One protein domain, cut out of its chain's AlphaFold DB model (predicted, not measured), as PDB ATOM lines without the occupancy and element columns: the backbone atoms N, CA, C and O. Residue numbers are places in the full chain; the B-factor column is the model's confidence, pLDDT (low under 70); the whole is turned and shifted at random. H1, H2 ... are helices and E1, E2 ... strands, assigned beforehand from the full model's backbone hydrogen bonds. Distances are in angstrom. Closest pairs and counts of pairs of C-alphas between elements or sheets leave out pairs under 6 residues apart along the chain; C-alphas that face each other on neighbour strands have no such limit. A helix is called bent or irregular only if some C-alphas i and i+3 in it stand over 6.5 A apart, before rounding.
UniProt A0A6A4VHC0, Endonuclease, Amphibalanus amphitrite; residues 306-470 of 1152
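Overview. This is residues 306 to 470 of the 1152 residues of the protein "Endonuclease" of Amphibalanus amphitrite (UniProt A0A6A4VHC0). A closed barrel of six strands, E1 E2 E8 E3 E6 E5 round the ring, has the short helices H1, H3 and H4 packed on its outside; toward the end of the longest axis away from E4 lie H2, next to H3, and, apart from both of these helices, a small sheet, E9 E10 E11, whose strand E11 meets the barrel at E1. E4 lengthens the barrel wall beside the long strand E5, and E7 is added beside E8. The printed part has 165 residues with four named helices and eleven named strands, in the order E1 E2 E3 H1 E4 E5 E6 E7 H2 H3 E8 H4 E9 E10 E11, class mixed. The barrel's pairing is mixed, the small sheet antiparallel; the whole is compact, with a radius of gyration of the C-alphas of 16.2 A and spans of 47 by 40 by 28 A.

Arrangement. E1, residues 309 to 316, and E2, residues 319 to 327, form an antiparallel hairpin, N 310 to O 325 being 2.9 A. E3 is residues 334 to 337. H1, residues 338 to 343, is on the barrel, outside it, at a height over the sheet of 6.8 A; its Leu 340 and His 433 of E8, residues 428 to 436, are their closest C-alphas, 6.4 A apart. E4, residues 351 to 359, E5, residues 362 to 378, and E6, residues 381 to 390, form a meander, each strand the antiparallel neighbour of the one before, with N 355 to O 366 at 2.9 A and N 383 to O 375 at 2.9 A. E5 bends by 89 degrees at residue 365 and is antiparallel to E1, N 374 to O 315 being 2.9 A. E3 is parallel to E6, N 336 to O 388 being 2.9 A. E7, residues 395 to 398, is antiparallel to E8, N 429 to O 397 being 2.8 A. H2, residues 402 to 411, is close to but not clearly touching H3, residues 419 to 423; H3 is on the barrel, outside it, with C-alphas 311 and 419 closest to E1 at 6.0 A. E8 is parallel to E2, N 326 to O 434 being 2.8 A, and antiparallel to E3, N 335 to O 435 being 2.9 A. H4, residues 438 to 444, is on the barrel, outside it, its height 6.6 A; it is only just irregular, C-alphas 439 and 442 being 6.50 A apart. Inner strand E10, residues 455 to 460, is antiparallel to edge strands E9, residues 448 to 452, and E11, residues 463 to 466, with N 450 to O 457 and N 458 to O 465 both at 2.9 A. Every O i to N i+4 pair is within hydrogen-bond range in H1 and H2, against 2 of 3 in H4 and 0 of 1 in H3, where 1 of 2 O i to N i+3 pairs is.

Along the chain. E1 begins at C-alpha 309 (170.554, 171.736, 165.823). E5 measures 36.8 A, E6 25.9 A and H2 14.0 A. E11 ends at C-alpha 466 (168.435, 176.997, 170.902).

Size, cuts and confidence. C-alphas 348 and 453 are the two farthest apart, 47.6 A. The printed part has no cut and no long link. Mean pLDDT of the printed part is 74.5; 50 residues are under 70, among them 355 to 366 and 442 to 457.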
ATOM      1  N   LEU A 306     174.636 180.970 166.975       76.25
ATOM      2  CA  LEU A 306     174.419 179.539 167.171       76.25
ATOM      3  C   LEU A 306     173.418 179.009 166.134       76.25
ATOM      4  O   LEU A 306     172.330 179.575 165.988       76.25
ATOM      5  N   LEU A 307     173.776 177.932 165.430       80.81
ATOM      6  CA  LEU A 307     172.898 177.276 164.459       80.81
ATOM      7  C   LEU A 307     171.871 176.359 165.156       80.81
ATOM      8  O   LEU A 307     172.228 175.701 166.133       80.81
ATOM      9  N   PRO A 308     170.623 176.269 164.656       83.50
ATOM     10  CA  PRO A 308     169.585 175.424 165.249       83.50
ATOM     11  C   PRO A 308     169.835 173.937 164.959       83.50
ATOM     12  O   PRO A 308     169.548 173.455 163.861       83.50
ATOM     13  N   THR A 309     170.325 173.186 165.945       86.81
ATOM     14  CA  THR A 309     170.554 171.736 165.823       86.81
ATOM     15  C   THR A 309     169.607 170.910 166.695       86.81
ATOM     16  O   THR A 309     169.134 171.347 167.744       86.81
ATOM     17  N   THR A 310     169.308 169.689 166.249       86.88
ATOM     18  CA  THR A 310     168.522 168.692 166.992       86.88
ATOM     19  C   THR A 310     169.068 167.289 166.748       86.88
ATOM     20  O   THR A 310     169.722 167.044 165.734       86.88
ATOM     21  N   SER A 311     168.809 166.344 167.650       87.38
ATOM     22  CA  SER A 311     169.221 164.949 167.455       87.38
ATOM     23  C   SER A 311     168.100 164.102 166.864       87.38
ATOM     24  O   SER A 311     166.997 163.996 167.417       87.38
ATOM     25  N   VAL A 312     168.409 163.431 165.759       86.62
ATOM     26  CA  VAL A 312     167.503 162.509 165.068       86.62
ATOM     27  C   VAL A 312     168.115 161.118 164.987       86.62
ATOM     28  O   VAL A 312     169.334 160.967 164.999       86.62
ATOM     29  N   VAL A 313     167.262 160.096 164.914       87.50
ATOM     30  CA  VAL A 313     167.697 158.730 164.602       87.50
ATOM     31  C   VAL A 313     167.296 158.446 163.169       87.50
ATOM     32  O   VAL A 313     166.111 158.540 162.843       87.50
ATOM     33  N   ILE A 314     168.272 158.130 162.328       87.88
ATOM     34  CA  ILE A 314     168.050 157.759 160.933       87.88
ATOM     35  C   ILE A 314     168.239 156.249 160.824       87.88
ATOM     36  O   ILE A 314     169.257 155.711 161.251       87.88
ATOM     37  N   CYS A 315     167.238 155.576 160.271       86.88
ATOM     38  CA  CYS A 315     167.193 154.138 160.077       86.88
ATOM     39  C   CYS A 315     167.186 153.831 158.579       86.88
ATOM     40  O   CYS A 315     166.309 154.281 157.834       86.88
ATOM     41  N   ALA A 316     168.140 153.020 158.138       85.81
ATOM     42  CA  ALA A 316     168.188 152.517 156.775       85.81
ATOM     43  C   ALA A 316     168.920 151.176 156.732       85.81
ATOM     44  O   ALA A 316     169.812 150.913 157.530       85.81
ATOM     45  N   CYS A 317     168.531 150.299 155.805       81.62
ATOM     46  CA  CYS A 317     169.219 149.021 155.562       81.62
ATOM     47  C   CYS A 317     169.384 148.088 156.783       81.62
ATOM     48  O   CYS A 317     170.230 147.199 156.744       81.62
ATOM     49  N   GLY A 318     168.563 148.240 157.827       77.06
ATOM     50  CA  GLY A 318     168.678 147.469 159.072       77.06
ATOM     51  C   GLY A 318     169.654 148.058 160.098       77.06
ATOM     52  O   GLY A 318     169.768 147.500 161.183       77.06
ATOM     53  N   GLU A 319     170.297 149.182 159.780       83.94
ATOM     54  CA  GLU A 319     171.139 149.972 160.682       83.94
ATOM     55  C   GLU A 319     170.368 151.202 161.187       83.94
ATOM     56  O   GLU A 319     169.456 151.704 160.515       83.94
ATOM     57  N   ALA A 320     170.721 151.689 162.377       85.50
ATOM     58  CA  ALA A 320     170.126 152.876 162.984       85.50
ATOM     59  C   ALA A 320     171.213 153.731 163.639       85.50
ATOM     60  O   ALA A 320     171.891 153.277 164.557       85.50
ATOM     61  N   GLU A 321     171.340 154.978 163.195       89.06
ATOM     62  CA  GLU A 321     172.389 155.899 163.638       89.06
ATOM     63  C   GLU A 321     171.784 157.174 164.229       89.06
ATOM     64  O   GLU A 321     170.804 157.721 163.713       89.06
ATOM     65  N   VAL A 322     172.377 157.663 165.321       87.62
ATOM     66  CA  VAL A 322     172.014 158.954 165.917       87.62
ATOM     67  C   VAL A 322     172.839 160.043 165.244       87.62
ATOM     68  O   VAL A 322     174.063 160.057 165.350       87.62
ATOM     69  N   ALA A 323     172.166 160.981 164.587       87.62
ATOM     70  CA  ALA A 323     172.798 162.089 163.891       87.62
ATOM     71  C   ALA A 323     172.399 163.429 164.520       87.62
ATOM     72  O   ALA A 323     171.228 163.676 164.827       87.62
ATOM     73  N   ARG A 324     173.383 164.321 164.677       89.94
ATOM     74  CA  ARG A 324     173.139 165.748 164.908       89.94
ATOM     75  C   ARG A 324     172.712 166.366 163.580       89.94
ATOM     76  O   ARG A 324     173.478 166.367 162.616       89.94
ATOM     77  N   ALA A 325     171.479 166.850 163.549       88.19
ATOM     78  CA  ALA A 325     170.846 167.415 162.376       88.19
ATOM     79  C   ALA A 325     170.698 168.933 162.503       88.19
ATOM     80  O   ALA A 325     170.168 169.433 163.497       88.19
ATOM     81  N   LEU A 326     171.139 169.653 161.476       85.69
ATOM     82  CA  LEU A 326     170.889 171.078 161.303       85.69
ATOM     83  C   LEU A 326     169.482 171.286 160.745       85.69
ATOM     84  O   LEU A 326     169.103 170.669 159.750       85.69
ATOM     85  N   ILE A 327     168.719 172.174 161.369       79.88
ATOM     86  CA  ILE A 327     167.420 172.602 160.854       79.88
ATOM     87  C   ILE A 327     167.633 173.771 159.904       79.88
ATOM     88  O   ILE A 327     168.085 174.835 160.323       79.88
ATOM     89  N   ASP A 328     167.253 173.597 158.642       74.38
ATOM     90  CA  ASP A 328     167.321 174.673 157.663       74.38
ATOM     91  C   ASP A 328     165.993 174.837 156.919       74.38
ATOM     92  O   ASP A 328     165.618 174.059 156.044       74.38
ATOM     93  N   HIS A 329     165.284 175.913 157.257       62.41
ATOM     94  CA  HIS A 329     164.035 176.291 156.597       62.41
ATOM     95  C   HIS A 329     164.238 176.821 155.167       62.41
ATOM     96  O   HIS A 329     163.258 176.958 154.435       62.41
ATOM     97  N   GLY A 330     165.471 177.176 154.785       52.28
ATOM     98  CA  GLY A 330     165.825 177.622 153.439       52.28
ATOM     99  C   GLY A 330     166.082 176.470 152.466       52.28
ATOM    100  O   GLY A 330     165.912 176.645 151.260       52.28
ATOM    101  N   SER A 331     166.428 175.289 152.976       60.28
ATOM    102  CA  SER A 331     166.731 174.117 152.157       60.28
ATOM    103  C   SER A 331     165.463 173.372 151.732       60.28
ATOM    104  O   SER A 331     164.647 172.964 152.557       60.28
ATOM    105  N   GLN A 332     165.284 173.171 150.424       63.25
ATOM    106  CA  GLN A 332     164.137 172.438 149.863       63.25
ATOM    107  C   GLN A 332     164.264 170.918 150.028       63.25
ATOM    108  O   GLN A 332     163.253 170.225 150.136       63.25
ATOM    109  N   ALA A 333     165.500 170.422 150.058       76.31
ATOM    110  CA  ALA A 333     165.844 169.019 150.229       76.31
ATOM    111  C   ALA A 333     166.590 168.807 151.551       76.31
ATOM    112  O   ALA A 333     167.147 169.743 152.126       76.31
ATOM    113  N   SER A 334     166.603 167.563 152.016       85.62
ATOM    114  CA  SER A 334     167.379 167.150 153.182       85.62
ATOM    115  C   SER A 334     168.651 166.435 152.734       85.62
ATOM    116  O   SER A 334     168.649 165.747 151.714       85.62
ATOM    117  N   TYR A 335     169.732 166.586 153.497       88.62
ATOM    118  CA  TYR A 335     171.057 166.073 153.145       88.62
ATOM    119  C   TYR A 335     171.610 165.188 154.257       88.62
ATOM    120  O   TYR A 335     171.382 165.456 155.436       88.62
ATOM    121  N   ILE A 336     172.361 164.152 153.891       89.81
ATOM    122  CA  ILE A 336     173.203 163.383 154.817       89.81
ATOM    123  C   ILE A 336     174.649 163.425 154.345       89.81
ATOM    124  O   ILE A 336     174.918 163.467 153.143       89.81
ATOM    125  N   SER A 337     175.578 163.406 155.294       89.00
ATOM    126  CA  SER A 337     176.994 163.321 154.980       89.00
ATOM    127  C   SER A 337     177.384 161.952 154.448       89.00
ATOM    128  O   SER A 337     176.720 160.944 154.714       89.00
ATOM    129  N   GLN A 338     178.485 161.922 153.695       85.19
ATOM    130  CA  GLN A 338     179.050 160.678 153.183       85.19
ATOM    131  C   GLN A 338     179.309 159.709 154.342       85.19
ATOM    132  O   GLN A 338     178.790 158.602 154.307       85.19
ATOM    133  N   ALA A 339     179.978 160.155 155.411       84.81
ATOM    134  CA  ALA A 339     180.302 159.324 156.573       84.81
ATOM    135  C   ALA A 339     179.064 158.696 157.246       84.81
ATOM    136  O   ALA A 339     179.112 157.556 157.712       84.81
ATOM    137  N   LEU A 340     177.940 159.420 157.297       87.81
ATOM    138  CA  LEU A 340     176.682 158.880 157.814       87.81
ATOM    139  C   LEU A 340     176.048 157.871 156.845       87.81
ATOM    140  O   LEU A 340     175.492 156.862 157.284       87.81
ATOM    141  N   ALA A 341     176.159 158.104 155.537       87.56
ATOM    142  CA  ALA A 341     175.691 157.172 154.516       87.56
ATOM    143  C   ALA A 341     176.465 155.836 154.535       87.56
ATOM    144  O   ALA A 341     175.842 154.787 154.355       87.56
ATOM    145  N   GLU A 342     177.777 155.852 154.810       86.69
ATOM    146  CA  GLU A 342     178.599 154.632 154.947       86.69
ATOM    147  C   GLU A 342     178.128 153.786 156.140       86.69
ATOM    148  O   GLU A 342     177.850 152.591 156.002       86.69
ATOM    149  N   LYS A 343     177.926 154.424 157.305       87.06
ATOM    150  CA  LYS A 343     177.415 153.761 158.522       87.06
ATOM    151  C   LYS A 343     176.040 153.129 158.307       87.06
ATOM    152  O   LYS A 343     175.790 152.015 158.759       87.06
ATOM    153  N   LEU A 344     175.170 153.811 157.562       87.25
ATOM    154  CA  LEU A 344     173.829 153.335 157.218       87.25
ATOM    155  C   LEU A 344     173.798 152.361 156.025       87.25
ATOM    156  O   LEU A 344     172.716 151.926 155.619       87.25
ATOM    157  N   LYS A 345     174.958 152.000 155.452       86.44
ATOM    158  CA  LYS A 345     175.090 151.098 154.291       86.44
ATOM    159  C   LYS A 345     174.254 151.566 153.091       86.44
ATOM    160  O   LYS A 345     173.563 150.773 152.440       86.44
ATOM    161  N   LEU A 346     174.276 152.873 152.831       83.25
ATOM    162  CA  LEU A 346     173.519 153.539 151.765       83.25
ATOM    163  C   LEU A 346     174.333 153.751 150.483       83.25
ATOM    164  O   LEU A 346     173.752 154.101 149.461       83.25
ATOM    165  N   GLU A 347     175.644 153.503 150.514       67.38
ATOM    166  CA  GLU A 347     176.563 153.792 149.408       67.38
ATOM    167  C   GLU A 347     176.141 153.173 148.072       67.38
ATOM    168  O   GLU A 347     176.273 153.825 147.048       67.38
ATOM    169  N   GLU A 348     175.579 151.965 148.045       67.06
ATOM    170  CA  GLU A 348     175.171 151.298 146.794       67.06
ATOM    171  C   GLU A 348     173.657 151.371 146.519       67.06
ATOM    172  O   GLU A 348     173.150 150.697 145.620       67.06
ATOM    173  N   LYS A 349     172.907 152.162 147.297       69.06
ATOM    174  CA  LYS A 349     171.449 152.287 147.167       69.06
ATOM    175  C   LYS A 349     171.037 153.679 146.706       69.06
ATOM    176  O   LYS A 349     171.748 154.654 146.914       69.06
ATOM    177  N   GLY A 350     169.849 153.753 146.109       72.88
ATOM    178  CA  GLY A 350     169.308 154.988 145.549       72.88
ATOM    179  C   GLY A 350     169.575 155.141 144.056       72.88
ATOM    180  O   GLY A 350     170.132 154.251 143.412       72.88
ATOM    181  N   HIS A 351     169.157 156.273 143.500       80.94
ATOM    182  CA  HIS A 351     169.432 156.657 142.118       80.94
ATOM    183  C   HIS A 351     170.226 157.962 142.087       80.94
ATOM    184  O   HIS A 351     170.178 158.761 143.022       80.94
ATOM    185  N   GLU A 352     171.004 158.164 141.027       81.38
ATOM    186  CA  GLU A 352     171.670 159.446 140.801       81.38
ATOM    187  C   GLU A 352     170.717 160.395 140.093       81.38
ATOM    188  O   GLU A 352     170.117 160.052 139.073       81.38
ATOM    189  N   GLU A 353     170.606 161.600 140.633       79.75
ATOM    190  CA  GLU A 353     169.789 162.657 140.070       79.75
ATOM    191  C   GLU A 353     170.586 163.964 140.107       79.75
ATOM    192  O   GLU A 353     171.344 164.251 141.041       79.75
ATOM    193  N   THR A 354     170.497 164.727 139.021       76.19
ATOM    194  CA  THR A 354     171.184 166.012 138.915       76.19
ATOM    195  C   THR A 354     170.270 167.080 139.482       76.19
ATOM    196  O   THR A 354     169.190 167.319 138.948       76.19
ATOM    197  N   PHE A 355     170.720 167.743 140.541       68.62
ATOM    198  CA  PHE A 355     170.014 168.861 141.142       68.62
ATOM    199  C   PHE A 355     170.723 170.161 140.796       68.62
ATOM    200  O   PHE A 355     171.946 170.287 140.893       68.62
ATOM    201  N   THR A 356     169.935 171.158 140.422       65.94
ATOM    202  CA  THR A 356     170.398 172.535 140.314       65.94
ATOM    203  C   THR A 356     170.489 173.113 141.727       65.94
ATOM    204  O   THR A 356     169.488 173.557 142.289       65.94
ATOM    205  N   VAL A 357     171.675 173.059 142.333       57.22
ATOM    206  CA  VAL A 357     171.910 173.557 143.690       57.22
ATOM    207  C   VAL A 357     172.210 175.047 143.616       57.22
ATOM    208  O   VAL A 357     173.232 175.483 143.081       57.22
ATOM    209  N   LYS A 358     171.285 175.838 144.151       46.25
ATOM    210  CA  LYS A 358     171.358 177.295 144.178       46.25
ATOM    211  C   LYS A 358     171.929 177.753 145.513       46.25
ATOM    212  O   LYS A 358     171.341 177.528 146.568       46.25
ATOM    213  N   THR A 359     173.112 178.358 145.466       44.56
ATOM    214  CA  THR A 359     173.791 178.929 146.632       44.56
ATOM    215  C   THR A 359     173.924 180.441 146.468       44.56
ATOM    216  O   THR A 359     173.870 180.977 145.368       44.56
ATOM    217  N   CYS A 360     174.184 181.137 147.567       28.70
ATOM    218  CA  CYS A 360     174.499 182.563 147.647       28.70
ATOM    219  C   CYS A 360     175.716 183.019 146.803       28.70
ATOM    220  O   CYS A 360     175.993 184.215 146.750       28.70
ATOM    221  N   ILE A 361     176.449 182.093 146.167       28.88
ATOM    222  CA  ILE A 361     177.647 182.348 145.344       28.88
ATOM    223  C   ILE A 361     177.396 181.964 143.867       28.88
ATOM    224  O   ILE A 361     178.249 182.194 143.014       28.88
ATOM    225  N   GLY A 362     176.228 181.393 143.547       32.84
ATOM    226  CA  GLY A 362     175.855 180.982 142.196       32.84
ATOM    227  C   GLY A 362     175.076 179.667 142.150       32.84
ATOM    228  O   GLY A 362     174.867 178.987 143.163       32.84
ATOM    229  N   THR A 363     174.658 179.315 140.937       46.78
ATOM    230  CA  THR A 363     173.932 178.082 140.626       46.78
ATOM    231  C   THR A 363     174.901 177.042 140.071       46.78
ATOM    232  O   THR A 363     175.514 177.268 139.032       46.78
ATOM    233  N   GLU A 364     175.035 175.896 140.739       59.75
ATOM    234  CA  GLU A 364     175.835 174.763 140.259       59.75
ATOM    235  C   GLU A 364     174.932 173.544 140.037       59.75
ATOM    236  O   GLU A 364     174.123 173.188 140.894       59.75
ATOM    237  N   GLU A 365     175.077 172.866 138.897       67.69
ATOM    238  CA  GLU A 365     174.500 171.531 138.731       67.69
ATOM    239  C   GLU A 365     175.364 170.519 139.478       67.69
ATOM    240  O   GLU A 365     176.504 170.240 139.097       67.69
ATOM    241  N   LYS A 366     174.810 169.953 140.549       69.44
ATOM    242  CA  LYS A 366     175.457 168.892 141.314       69.44
ATOM    243  C   LYS A 366     174.681 167.599 141.146       69.44
ATOM    244  O   LYS A 366     173.464 167.543 141.312       69.44
ATOM    245  N   ARG A 367     175.408 166.536 140.819       76.56
ATOM    246  CA  ARG A 367     174.874 165.177 140.860       76.56
ATOM    247  C   ARG A 367     174.905 164.695 142.298       76.56
ATOM    248  O   ARG A 367     175.981 164.587 142.879       76.56
ATOM    249  N   HIS A 368     173.729 164.409 142.839       80.94
ATOM    250  CA  HIS A 368     173.586 163.806 144.153       80.94
ATOM    251  C   HIS A 368     172.946 162.429 144.020       80.94
ATOM    252  O   HIS A 368     172.130 162.173 143.133       80.94
ATOM    253  N   ARG A 369     173.323 161.532 144.927       83.50
ATOM    254  CA  ARG A 369     172.655 160.244 145.086       83.50
ATOM    255  C   ARG A 369     171.473 160.435 146.029       83.50
ATOM    256  O   ARG A 369     171.664 160.888 147.159       83.50
ATOM    257  N   VAL A 370     170.275 160.125 145.545       85.75
ATOM    258  CA  VAL A 370     169.021 160.239 146.293       85.75
ATOM    259  C   VAL A 370     168.741 158.914 146.981       85.75
ATOM    260  O   VAL A 370     168.655 157.877 146.326       85.75
ATOM    261  N   VAL A 371     168.575 158.942 148.299       87.56
ATOM    262  CA  VAL A 371     168.287 157.759 149.112       87.56
ATOM    263  C   VAL A 371     167.072 157.993 149.993       87.56
ATOM    264  O   VAL A 371     166.931 159.037 150.622       87.56
ATOM    265  N   THR A 372     166.186 157.007 150.075       86.94
ATOM    266  CA  THR A 372     165.039 157.061 150.987       86.94
ATOM    267  C   THR A 372     165.410 156.414 152.317       86.94
ATOM    268  O   THR A 372     165.767 155.235 152.357       86.94
ATOM    269  N   CYS A 373     165.289 157.168 153.406       86.94
ATOM    270  CA  CYS A 373     165.562 156.712 154.769       86.94
ATOM    271  C   CYS A 373     164.312 156.844 155.644       86.94
ATOM    272  O   CYS A 373     163.419 157.645 155.361       86.94
ATOM    273  N   GLU A 374     164.246 156.074 156.727       86.69
ATOM    274  CA  GLU A 374     163.258 156.278 157.785       86.69
ATOM    275  C   GLU A 374     163.871 157.116 158.912       86.69
ATOM    276  O   GLU A 374     164.996 156.869 159.327       86.69
ATOM    277  N   ILE A 375     163.140 158.096 159.438       84.50
ATOM    278  CA  ILE A 375     163.591 158.949 160.541       84.50
ATOM    279  C   ILE A 375     162.659 158.805 161.729       84.50
ATOM    280  O   ILE A 375     161.446 158.989 161.605       84.50
ATOM    281  N   ALA A 376     163.241 158.556 162.901       76.81
ATOM    282  CA  ALA A 376     162.538 158.598 164.173       76.81
ATOM    283  C   ALA A 376     162.486 160.035 164.707       76.81
ATOM    284  O   ALA A 376     163.393 160.521 165.398       76.81
ATOM    285  N   ILE A 377     161.382 160.717 164.415       63.00
ATOM    286  CA  ILE A 377     161.117 162.061 164.935       63.00
ATOM    287  C   ILE A 377     160.830 161.996 166.438       63.00
ATOM    288  O   ILE A 377     161.399 162.760 167.217       63.00
ATOM    289  N   THR A 378     160.036 161.012 166.861       59.00
ATOM    290  CA  THR A 378     159.809 160.648 168.267       59.00
ATOM    291  C   THR A 378     159.946 159.133 168.433       59.00
ATOM    292  O   THR A 378     159.869 158.411 167.438       59.00
ATOM    293  N   PRO A 379     160.073 158.599 169.665       54.72
ATOM    294  CA  PRO A 379     160.114 157.148 169.890       54.72
ATOM    295  C   PRO A 379     158.898 156.377 169.340       54.72
ATOM    296  O   PRO A 379     158.930 155.154 169.279       54.72
ATOM    297  N   LYS A 380     157.810 157.074 168.980       56.53
ATOM    298  CA  LYS A 380     156.552 156.490 168.493       56.53
ATOM    299  C   LYS A 380     156.219 156.846 167.039       56.53
ATOM    300  O   LYS A 380     155.216 156.349 166.532       56.53
ATOM    301  N   ARG A 381     156.998 157.710 166.375       68.88
ATOM    302  CA  ARG A 381     156.681 158.225 165.033       68.88
ATOM    303  C   ARG A 381     157.902 158.145 164.117       68.88
ATOM    304  O   ARG A 381     158.859 158.900 164.288       68.88
ATOM    305  N   MET A 382     157.809 157.241 163.143       76.00
ATOM    306  CA  MET A 382     158.771 157.055 162.055       76.00
ATOM    307  C   MET A 382     158.228 157.683 160.774       76.00
ATOM    308  O   MET A 382     157.042 157.523 160.475       76.00
ATOM    309  N   ILE A 383     159.080 158.369 160.015       79.00
ATOM    310  CA  ILE A 383     158.706 159.003 158.744       79.00
ATOM    311  C   ILE A 383     159.700 158.609 157.663       79.00
ATOM    312  O   ILE A 383     160.900 158.612 157.906       79.00
ATOM    313  N   LYS A 384     159.202 158.267 156.473       83.00
ATOM    314  CA  LYS A 384     160.041 158.035 155.295       83.00
ATOM    315  C   LYS A 384     160.322 159.356 154.602       83.00
ATOM    316  O   LYS A 384     159.382 160.079 154.289       83.00
ATOM    317  N   ALA A 385     161.589 159.634 154.342       83.38
ATOM    318  CA  ALA A 385     162.030 160.856 153.694       83.38
ATOM    319  C   ALA A 385     163.195 160.591 152.742       83.38
ATOM    320  O   ALA A 385     163.984 159.665 152.939       83.38
ATOM    321  N   GLU A 386     163.291 161.416 151.707       87.31
ATOM    322  CA  GLU A 386     164.396 161.391 150.756       87.31
ATOM    323  C   GLU A 386     165.525 162.312 151.216       87.31
ATOM    324  O   GLU A 386     165.299 163.453 151.637       87.31
ATOM    325  N   PHE A 387     166.741 161.786 151.116       88.00
ATOM    326  CA  PHE A 387     167.987 162.450 151.449       88.00
ATOM    327  C   PHE A 387     168.918 162.469 150.251       88.00
ATOM    328  O   PHE A 387     169.030 161.487 149.517       88.00
ATOM    329  N   LEU A 388     169.624 163.579 150.102       88.69
ATOM    330  CA  LEU A 388     170.732 163.721 149.173       88.69
ATOM    331  C   LEU A 388     172.037 163.437 149.914       88.69
ATOM    332  O   LEU A 388     172.313 164.047 150.947       88.69
ATOM    333  N   ILE A 389     172.848 162.520 149.392       87.44
ATOM    334  CA  ILE A 389     174.193 162.299 149.929       87.44
ATOM    335  C   ILE A 389     175.098 163.439 149.434       87.44
ATOM    336  O   ILE A 389     175.243 163.642 148.223       87.44
ATOM    337  N   ASP A 390     175.689 164.198 150.362       82.75
ATOM    338  CA  ASP A 390     176.674 165.251 150.068       82.75
ATOM    339  C   ASP A 390     177.935 165.075 150.936       82.75
ATOM    340  O   ASP A 390     177.860 165.178 152.165       82.75
ATOM    341  N   PRO A 391     179.119 164.860 150.328       72.69
ATOM    342  CA  PRO A 391     180.390 164.780 151.049       72.69
ATOM    343  C   PRO A 391     180.743 166.031 151.866       72.69
ATOM    344  O   PRO A 391     181.560 165.951 152.774       72.69
ATOM    345  N   ASN A 392     180.147 167.186 151.557       75.50
ATOM    346  CA  ASN A 392     180.408 168.458 152.238       75.50
ATOM    347  C   ASN A 392     179.474 168.724 153.431       75.50
ATOM    348  O   ASN A 392     179.579 169.785 154.048       75.50
ATOM    349  N   MET A 393     178.551 167.803 153.735       81.38
ATOM    350  CA  MET A 393     177.567 167.963 154.812       81.38
ATOM    351  C   MET A 393     178.149 167.700 156.210       81.38
ATOM    352  O   MET A 393     177.500 168.043 157.189       81.38
ATOM    353  N   ASP A 394     179.353 167.134 156.339       76.75
ATOM    354  CA  ASP A 394     180.027 167.053 157.641       76.75
ATOM    355  C   ASP A 394     180.505 168.455 158.058       76.75
ATOM    356  O   ASP A 394     181.531 168.952 157.587       76.75
ATOM    357  N   LEU A 395     179.724 169.118 158.919       79.88
ATOM    358  CA  LEU A 395     179.989 170.486 159.370       79.88
ATOM    359  C   LEU A 395     180.481 170.516 160.823       79.88
ATOM    360  O   LEU A 395     179.909 169.877 161.711       79.88
ATOM    361  N   SER A 396     181.495 171.351 161.049       79.12
ATOM    362  CA  SER A 396     182.082 171.671 162.352       79.12
ATOM    363  C   SER A 396     182.383 173.167 162.434       79.12
ATOM    364  O   SER A 396     182.861 173.753 161.459       79.12
ATOM    365  N   TYR A 397     182.128 173.804 163.581       80.06
ATOM    366  CA  TYR A 397     182.482 175.212 163.805       80.06
ATOM    367  C   TYR A 397     182.712 175.550 165.283       80.06
ATOM    368  O   TYR A 397     182.100 174.969 166.171       80.06
ATOM    369  N   ASN A 398     183.563 176.543 165.551       78.19
ATOM    370  CA  ASN A 398     183.862 177.024 166.904       78.19
ATOM    371  C   ASN A 398     183.008 178.254 167.268       78.19
ATOM    372  O   ASN A 398     182.974 179.239 166.523       78.19
ATOM    373  N   LEU A 399     182.364 178.232 168.438       73.12
ATOM    374  CA  LEU A 399     181.572 179.338 168.977       73.12
ATOM    375  C   LEU A 399     181.975 179.672 170.426       73.12
ATOM    376  O   LEU A 399     181.439 179.095 171.373       73.12
ATOM    377  N   PRO A 400     182.865 180.659 170.638       65.12
ATOM    378  CA  PRO A 400     183.379 180.960 171.972       65.12
ATOM    379  C   PRO A 400     182.301 181.351 172.985       65.12
ATOM    380  O   PRO A 400     181.549 182.299 172.758       65.12
ATOM    381  N   GLY A 401     182.274 180.657 174.125       66.62
ATOM    382  CA  GLY A 401     181.307 180.842 175.208       66.62
ATOM    383  C   GLY A 401     180.073 179.935 175.158       66.62
ATOM    384  O   GLY A 401     179.281 179.978 176.102       66.62
ATOM    385  N   VAL A 402     179.903 179.104 174.120       73.12
ATOM    386  CA  VAL A 402     178.751 178.193 174.015       73.12
ATOM    387  C   VAL A 402     178.767 177.108 175.094       73.12
ATOM    388  O   VAL A 402     177.719 176.832 175.673       73.12
ATOM    389  N   SER A 403     179.940 176.572 175.450       76.50
ATOM    390  CA  SER A 403     180.090 175.572 176.524       76.50
ATOM    391  C   SER A 403     179.532 176.080 177.856       76.50
ATOM    392  O   SER A 403     178.748 175.414 178.533       76.50
ATOM    393  N   ARG A 404     179.872 177.326 178.210       70.00
ATOM    394  CA  ARG A 404     179.375 177.996 179.417       70.00
ATOM    395  C   ARG A 404     177.865 178.242 179.354       70.00
ATOM    396  O   ARG A 404     177.195 178.032 180.360       70.00
ATOM    397  N   ALA A 405     177.347 178.694 178.212       68.12
ATOM    398  CA  ALA A 405     175.923 178.990 178.042       68.12
ATOM    399  C   ALA A 405     175.055 177.723 178.124       68.12
ATOM    400  O   ALA A 405     174.036 177.714 178.810       68.12
ATOM    401  N   VAL A 406     175.488 176.635 177.481       73.88
ATOM    402  CA  VAL A 406     174.827 175.323 177.540       73.88
ATOM    403  C   VAL A 406     174.822 174.785 178.968       73.88
ATOM    404  O   VAL A 406     173.770 174.377 179.456       73.88
ATOM    405  N   LYS A 407     175.964 174.855 179.664       72.75
ATOM    406  CA  LYS A 407     176.067 174.418 181.060       72.75
ATOM    407  C   LYS A 407     175.126 175.198 181.978       72.75
ATOM    408  O   LYS A 407     174.445 174.599 182.797       72.75
ATOM    409  N   GLN A 408     175.027 176.513 181.791       68.44
ATOM    410  CA  GLN A 408     174.088 177.339 182.546       68.44
ATOM    411  C   GLN A 408     172.626 176.928 182.300       68.44
ATOM    412  O   GLN A 408     171.873 176.772 183.253       68.44
ATOM    413  N   LEU A 409     172.225 176.713 181.042       70.06
ATOM    414  CA  LEU A 409     170.865 176.267 180.711       70.06
ATOM    415  C   LEU A 409     170.546 174.892 181.320       70.06
ATOM    416  O   LEU A 409     169.431 174.665 181.789       70.06
ATOM    417  N   GLN A 410     171.524 173.985 181.348       75.31
ATOM    418  CA  GLN A 410     171.392 172.677 181.993       75.31
ATOM    419  C   GLN A 410     171.286 172.797 183.520       75.31
ATOM    420  O   GLN A 410     170.427 172.145 184.114       75.31
ATOM    421  N   ASP A 411     172.092 173.662 184.146       67.38
ATOM    422  CA  ASP A 411     172.025 173.968 185.584       67.38
ATOM    423  C   ASP A 411     170.670 174.607 185.966       67.38
ATOM    424  O   ASP A 411     170.157 174.388 187.064       67.38
ATOM    425  N   GLU A 412     170.053 175.354 185.043       67.38
ATOM    426  CA  GLU A 412     168.705 175.930 185.165       67.38
ATOM    427  C   GLU A 412     167.572 174.920 184.867       67.38
ATOM    428  O   GLU A 412     166.392 175.249 185.005       67.38
ATOM    429  N   GLY A 413     167.903 173.676 184.500       74.62
ATOM    430  CA  GLY A 413     166.943 172.592 184.263       74.62
ATOM    431  C   GLY A 413     166.318 172.565 182.863       74.62
ATOM    432  O   GLY A 413     165.324 171.866 182.652       74.62
ATOM    433  N   VAL A 414     166.872 173.298 181.891       75.38
ATOM    434  CA  VAL A 414     166.390 173.305 180.503       75.38
ATOM    435  C   VAL A 414     166.844 172.034 179.779       75.38
ATOM    436  O   VAL A 414     168.035 171.760 179.636       75.38
ATOM    437  N   ILE A 415     165.882 171.265 179.265       82.06
ATOM    438  CA  ILE A 415     166.151 170.078 178.443       82.06
ATOM    439  C   ILE A 415     166.398 170.528 177.001       82.06
ATOM    440  O   ILE A 415     165.485 171.055 176.360       82.06
ATOM    441  N   LEU A 416     167.611 170.311 176.489       85.38
ATOM    442  CA  LEU A 416     167.986 170.611 175.104       85.38
ATOM    443  C   LEU A 416     167.643 169.438 174.178       85.38
ATOM    444  O   LEU A 416     167.886 168.279 174.517       85.38
ATOM    445  N   ALA A 417     167.085 169.746 173.006       86.25
ATOM    446  CA  ALA A 417     166.648 168.744 172.028       86.25
ATOM    447  C   ALA A 417     167.817 168.056 171.297       86.25
ATOM    448  O   ALA A 417     167.670 166.938 170.802       86.25
ATOM    449  N   ASP A 418     168.974 168.716 171.235       87.31
ATOM    450  CA  ASP A 418     170.216 168.132 170.739       87.31
ATOM    451  C   ASP A 418     170.985 167.464 171.894       87.31
ATOM    452  O   ASP A 418     171.568 168.130 172.753       87.31
ATOM    453  N   CYS A 419     170.973 166.130 171.929       84.25
ATOM    454  CA  CYS A 419     171.593 165.329 172.980       84.25
ATOM    455  C   CYS A 419     173.116 165.450 173.015       84.25
ATOM    456  O   CYS A 419     173.707 165.195 174.061       84.25
ATOM    457  N   PHE A 420     173.749 165.875 171.921       84.19
ATOM    458  CA  PHE A 420     175.193 166.089 171.875       84.19
ATOM    459  C   PHE A 420     175.624 167.308 172.712       84.19
ATOM    460  O   PHE A 420     176.799 167.432 173.038       84.19
ATOM    461  N   TYR A 421     174.694 168.179 173.133       85.38
ATOM    462  CA  TYR A 421     174.998 169.233 174.111       85.38
ATOM    463  C   TYR A 421     175.195 168.719 175.540       85.38
ATOM    464  O   TYR A 421     175.679 169.464 176.390       85.38
ATOM    465  N   ARG A 422     174.810 167.470 175.833       79.00
ATOM    466  CA  ARG A 422     174.949 166.894 177.177       79.00
ATOM    467  C   ARG A 422     176.407 166.856 177.640       79.00
ATOM    468  O   ARG A 422     176.664 167.146 178.801       79.00
ATOM    469  N   ASP A 423     177.321 166.567 176.719       75.06
ATOM    470  CA  ASP A 423     178.749 166.378 176.992       75.06
ATOM    471  C   ASP A 423     179.603 167.508 176.366       75.06
ATOM    472  O   ASP A 423     180.772 167.323 176.035       75.06
ATOM    473  N   GLN A 424     179.013 168.696 176.159       80.31
ATOM    474  CA  GLN A 424     179.668 169.836 175.508       80.31
ATOM    475  C   GLN A 424     180.654 170.543 176.456       80.31
ATOM    476  O   GLN A 424     180.310 171.513 177.134       80.31
ATOM    477  N   GLU A 425     181.900 170.071 176.489       79.50
ATOM    478  CA  GLU A 425     182.967 170.648 177.324       79.50
ATOM    479  C   GLU A 425     183.766 171.762 176.630       79.50
ATOM    480  O   GLU A 425     184.361 172.611 177.300       79.50
ATOM    481  N   THR A 426     183.775 171.780 175.296       82.62
ATOM    482  CA  THR A 426     184.520 172.744 174.475       82.62
ATOM    483  C   THR A 426     183.587 173.748 173.803       82.62
ATOM    484  O   THR A 426     182.368 173.580 173.773       82.62
ATOM    485  N   ASP A 427     184.164 174.805 173.235       76.88
ATOM    486  CA  ASP A 427     183.416 175.761 172.415       76.88
ATOM    487  C   ASP A 427     183.235 175.287 170.953       76.88
ATOM    488  O   ASP A 427     182.697 176.026 170.129       76.88
ATOM    489  N   ASP A 428     183.664 174.063 170.629       81.19
ATOM    490  CA  ASP A 428     183.585 173.471 169.290       81.19
ATOM    491  C   ASP A 428     182.280 172.691 169.099       81.19
ATOM    492  O   ASP A 428     181.986 171.738 169.819       81.19
ATOM    493  N   ILE A 429     181.480 173.086 168.113       81.69
ATOM    494  CA  ILE A 429     180.282 172.364 167.689       81.69
ATOM    495  C   ILE A 429     180.673 171.500 166.502       81.69
ATOM    496  O   ILE A 429     180.686 171.958 165.360       81.69
ATOM    497  N   ASP A 430     180.982 170.245 166.804       80.38
ATOM    498  CA  ASP A 430     181.405 169.265 165.812       80.38
ATOM    499  C   ASP A 430     180.277 168.334 165.368       80.38
ATOM    500  O   ASP A 430     179.245 168.193 166.040       80.38
ATOM    501  N   ASN A 431     180.531 167.629 164.263       76.19
ATOM    502  CA  ASN A 431     179.793 166.434 163.863       76.19
ATOM    503  C   ASN A 431     178.309 166.689 163.538       76.19
ATOM    504  O   ASN A 431     177.434 165.911 163.928       76.19
ATOM    505  N   ILE A 432     177.994 167.780 162.835       86.25
ATOM    506  CA  ILE A 432     176.683 167.932 162.190       86.25
ATOM    507  C   ILE A 432     176.715 167.071 160.927       86.25
ATOM    508  O   ILE A 432     177.406 167.410 159.976       86.25
ATOM    509  N   HIS A 433     175.986 165.956 160.931       82.75
ATOM    510  CA  HIS A 433     176.061 164.939 159.871       82.75
ATOM    511  C   HIS A 433     174.892 165.010 158.881       82.75
ATOM    512  O   HIS A 433     174.848 164.275 157.895       82.75
ATOM    513  N   CYS A 434     173.874 165.816 159.180       86.44
ATOM    514  CA  CYS A 434     172.637 165.853 158.413       86.44
ATOM    515  C   CYS A 434     172.025 167.255 158.434       86.44
ATOM    516  O   CYS A 434     172.120 167.968 159.434       86.44
ATOM    517  N   LEU A 435     171.391 167.644 157.332       86.94
ATOM    518  CA  LEU A 435     170.546 168.828 157.230       86.94
ATOM    519  C   LEU A 435     169.114 168.382 156.961       86.94
ATOM    520  O   LEU A 435     168.867 167.571 156.066       86.94
ATOM    521  N   LEU A 436     168.171 168.942 157.710       83.19
ATOM    522  CA  LEU A 436     166.742 168.717 157.533       83.19
ATOM    523  C   LEU A 436     166.141 169.940 156.854       83.19
ATOM    524  O   LEU A 436     166.058 171.011 157.454       83.19
ATOM    525  N   GLY A 437     165.745 169.752 155.599       73.00
ATOM    526  CA  GLY A 437     165.056 170.740 154.783       73.00
ATOM    527  C   GLY A 437     163.538 170.681 154.947       73.00
ATOM    528  O   GLY A 437     162.981 169.873 155.697       73.00
ATOM    529  N   VAL A 438     162.835 171.539 154.208       66.06
ATOM    530  CA  VAL A 438     161.372 171.692 154.281       66.06
ATOM    531  C   VAL A 438     160.630 170.380 153.986       66.06
ATOM    532  O   VAL A 438     159.564 170.159 154.557       66.06
ATOM    533  N   ASN A 439     161.210 169.489 153.174       72.56
ATOM    534  CA  ASN A 439     160.662 168.167 152.859       72.56
ATOM    535  C   ASN A 439     160.531 167.224 154.072       72.56
ATOM    536  O   ASN A 439     159.776 166.261 153.996       72.56
ATOM    537  N   VAL A 440     161.247 167.490 155.170       74.25
ATOM    538  CA  VAL A 440     161.170 166.717 156.427       74.25
ATOM    539  C   VAL A 440     160.662 167.578 157.583       74.25
ATOM    540  O   VAL A 440     159.932 167.100 158.454       74.25
ATOM    541  N   LEU A 441     160.999 168.872 157.588       70.06
ATOM    542  CA  LEU A 441     160.610 169.813 158.641       70.06
ATOM    543  C   LEU A 441     159.098 169.977 158.798       70.06
ATOM    544  O   LEU A 441     158.636 170.185 159.920       70.06
ATOM    545  N   SER A 442     158.314 169.865 157.722       63.31
ATOM    546  CA  SER A 442     156.850 169.938 157.819       63.31
ATOM    547  C   SER A 442     156.270 168.848 158.718       63.31
ATOM    548  O   SER A 442     155.292 169.089 159.428       63.31
ATOM    549  N   ASP A 443     156.901 167.675 158.742       65.12
ATOM    550  CA  ASP A 443     156.430 166.536 159.522       65.12
ATOM    551  C   ASP A 443     157.002 166.486 160.951       65.12
ATOM    552  O   ASP A 443     156.498 165.732 161.790       65.12
ATOM    553  N   LEU A 444     157.998 167.335 161.244       60.16
ATOM    554  CA  LEU A 444     158.602 167.571 162.567       60.16
ATOM    555  C   LEU A 444     157.743 168.472 163.485       60.16
ATOM    556  O   LEU A 444     158.165 168.810 164.588       60.16
ATOM    557  N   THR A 445     156.546 168.870 163.046       56.59
ATOM    558  CA  THR A 445     155.660 169.815 163.740       56.59
ATOM    559  C   THR A 445     154.899 169.200 164.929       56.59
ATOM    560  O   THR A 445     154.514 168.026 164.871       56.59
ATOM    561  N   PRO A 446     154.620 169.995 165.990       56.91
ATOM    562  CA  PRO A 446     154.750 171.459 166.058       56.91
ATOM    563  C   PRO A 446     156.125 171.964 166.540       56.91
ATOM    564  O   PRO A 446     156.596 171.594 167.608       56.91
ATOM    565  N   LEU A 447     156.726 172.886 165.775       63.28
ATOM    566  CA  LEU A 447     157.839 173.733 166.221       63.28
ATOM    567  C   LEU A 447     157.244 174.977 166.881       63.28
ATOM    568  O   LEU A 447     156.794 175.892 166.186       63.28
ATOM    569  N   ARG A 448     157.188 175.006 168.212       61.09
ATOM    570  CA  ARG A 448     156.613 176.142 168.935       61.09
ATOM    571  C   ARG A 448     157.714 177.090 169.373       61.09
ATOM    572  O   ARG A 448     158.617 176.709 170.100       61.09
ATOM    573  N   THR A 449     157.652 178.342 168.946       63.00
ATOM    574  CA  THR A 449     158.619 179.346 169.394       63.00
ATOM    575  C   THR A 449     158.360 179.708 170.857       63.00
ATOM    576  O   THR A 449     157.249 180.099 171.214       63.00
ATOM    577  N   VAL A 450     159.382 179.591 171.701       57.16
ATOM    578  CA  VAL A 450     159.325 179.913 173.133       57.16
ATOM    579  C   VAL A 450     160.458 180.849 173.531       57.16
ATOM    580  O   VAL A 450     161.511 180.891 172.894       57.16
ATOM    581  N   SER A 451     160.235 181.620 174.596       54.38
ATOM    582  CA  SER A 451     161.245 182.513 175.159       54.38
ATOM    583  C   SER A 451     161.972 181.837 176.323       54.38
ATOM    584  O   SER A 451     161.336 181.360 177.260       54.38
ATOM    585  N   LEU A 452     163.305 181.823 176.265       55.06
ATOM    586  CA  LEU A 452     164.207 181.375 177.328       55.06
ATOM    587  C   LEU A 452     164.968 182.598 177.865       55.06
ATOM    588  O   LEU A 452     166.047 182.940 177.392       55.06
ATOM    589  N   GLY A 453     164.383 183.330 178.816       56.00
ATOM    590  CA  GLY A 453     164.991 184.554 179.356       56.00
ATOM    591  C   GLY A 453     164.987 185.712 178.349       56.00
ATOM    592  O   GLY A 453     163.923 186.185 177.961       56.00
ATOM    593  N   GLN A 454     166.165 186.193 177.933       40.22
ATOM    594  CA  GLN A 454     166.304 187.177 176.839       40.22
ATOM    595  C   GLN A 454     166.424 186.512 175.455       40.22
ATOM    596  O   GLN A 454     166.681 187.209 174.476       40.22
ATOM    597  N   SER A 455     166.253 185.184 175.397       50.12
ATOM    598  CA  SER A 455     166.520 184.313 174.250       50.12
ATOM    599  C   SER A 455     165.269 183.705 173.628       50.12
ATOM    600  O   SER A 455     164.221 183.642 174.271       50.12
ATOM    601  N   VAL A 456     165.377 183.237 172.379       56.59
ATOM    602  CA  VAL A 456     164.310 182.514 171.670       56.59
ATOM    603  C   VAL A 456     164.789 181.127 171.255       56.59
ATOM    604  O   VAL A 456     165.933 180.959 170.842       56.59
ATOM    605  N   ALA A 457     163.912 180.136 171.402       69.75
ATOM    606  CA  ALA A 457     164.151 178.739 171.060       69.75
ATOM    607  C   ALA A 457     162.911 178.116 170.402       69.75
ATOM    608  O   ALA A 457     161.805 178.649 170.519       69.75
ATOM    609  N   TYR A 458     163.079 176.972 169.734       73.00
ATOM    610  CA  TYR A 458     161.955 176.112 169.363       73.00
ATOM    611  C   TYR A 458     161.743 175.052 170.442       73.00
ATOM    612  O   TYR A 458     162.635 174.259 170.724       73.00
ATOM    613  N   GLU A 459     160.561 175.029 171.039       75.00
ATOM    614  CA  GLU A 459     160.052 173.919 171.833       75.00
ATOM    615  C   GLU A 459     159.577 172.814 170.879       75.00
ATOM    616  O   GLU A 459     158.765 173.050 169.979       75.00
ATOM    617  N   VAL A 460     160.126 171.616 171.077       75.50
ATOM    618  CA  VAL A 460     159.760 170.365 170.403       75.50
ATOM    619  C   VAL A 460     159.550 169.271 171.449       75.50
ATOM    620  O   VAL A 460     160.029 169.381 172.575       75.50
ATOM    621  N   ASP A 461     158.915 168.159 171.073       70.81
ATOM    622  CA  ASP A 461     158.607 167.043 171.988       70.81
ATOM    623  C   ASP A 461     159.816 166.504 172.783       70.81
ATOM    624  O   ASP A 461     159.654 165.927 173.858       70.81
ATOM    625  N   LYS A 462     161.038 166.660 172.253       71.06
ATOM    626  CA  LYS A 462     162.291 166.192 172.874       71.06
ATOM    627  C   LYS A 462     163.015 167.252 173.720       71.06
ATOM    628  O   LYS A 462     164.007 166.910 174.357       71.06
ATOM    629  N   GLY A 463     162.561 168.507 173.732       81.06
ATOM    630  CA  GLY A 463     163.200 169.606 174.461       81.06
ATOM    631  C   GLY A 463     163.244 170.913 173.668       81.06
ATOM    632  O   GLY A 463     162.393 171.182 172.829       81.06
ATOM    633  N   HIS A 464     164.259 171.731 173.935       82.88
ATOM    634  CA  HIS A 464     164.423 173.058 173.349       82.88
ATOM    635  C   HIS A 464     165.572 173.079 172.337       82.88
ATOM    636  O   HIS A 464     166.680 172.629 172.630       82.88
ATOM    637  N   ILE A 465     165.310 173.629 171.155       82.12
ATOM    638  CA  ILE A 465     166.299 173.914 170.113       82.12
ATOM    639  C   ILE A 465     166.673 175.386 170.239       82.12
ATOM    640  O   ILE A 465     165.860 176.266 169.957       82.12
ATOM    641  N   ILE A 466     167.894 175.649 170.688       76.31
ATOM    642  CA  ILE A 466     168.435 176.997 170.902       76.31
ATOM    643  C   ILE A 466     169.166 177.489 169.645       76.31
ATOM    644  O   ILE A 466     169.859 176.713 168.994       76.31
ATOM    645  N   PHE A 467     169.004 178.766 169.284       72.50
ATOM    646  CA  PHE A 467     169.650 179.358 168.104       72.50
ATOM    647  C   PHE A 467     169.722 180.894 168.186       72.50
ATOM    648  O   PHE A 467     168.942 181.511 168.905       72.50
ATOM    649  N   GLY A 468     170.641 181.510 167.428       63.59
ATOM    650  CA  GLY A 468     170.802 182.970 167.288       63.59
ATOM    651  C   GLY A 468     171.973 183.596 168.076       63.59
ATOM    652  O   GLY A 468     172.941 182.906 168.392       63.59
ATOM    653  N   ASP A 469     171.940 184.920 168.303       57.41
ATOM    654  CA  ASP A 469     173.042 185.699 168.915       57.41
ATOM    655  C   ASP A 469     173.092 185.518 170.444       57.41
ATOM    656  O   ASP A 469     172.110 185.757 171.141       57.41
ATOM    657  N   LEU A 470     174.259 185.161 170.989       48.41
ATOM    658  CA  LEU A 470     174.477 184.955 172.428       48.41
ATOM    659  C   LEU A 470     174.219 186.214 173.285       48.41
ATOM    660  O   LEU A 470     174.019 186.084 174.491       48.41
TER     661      LEU A 470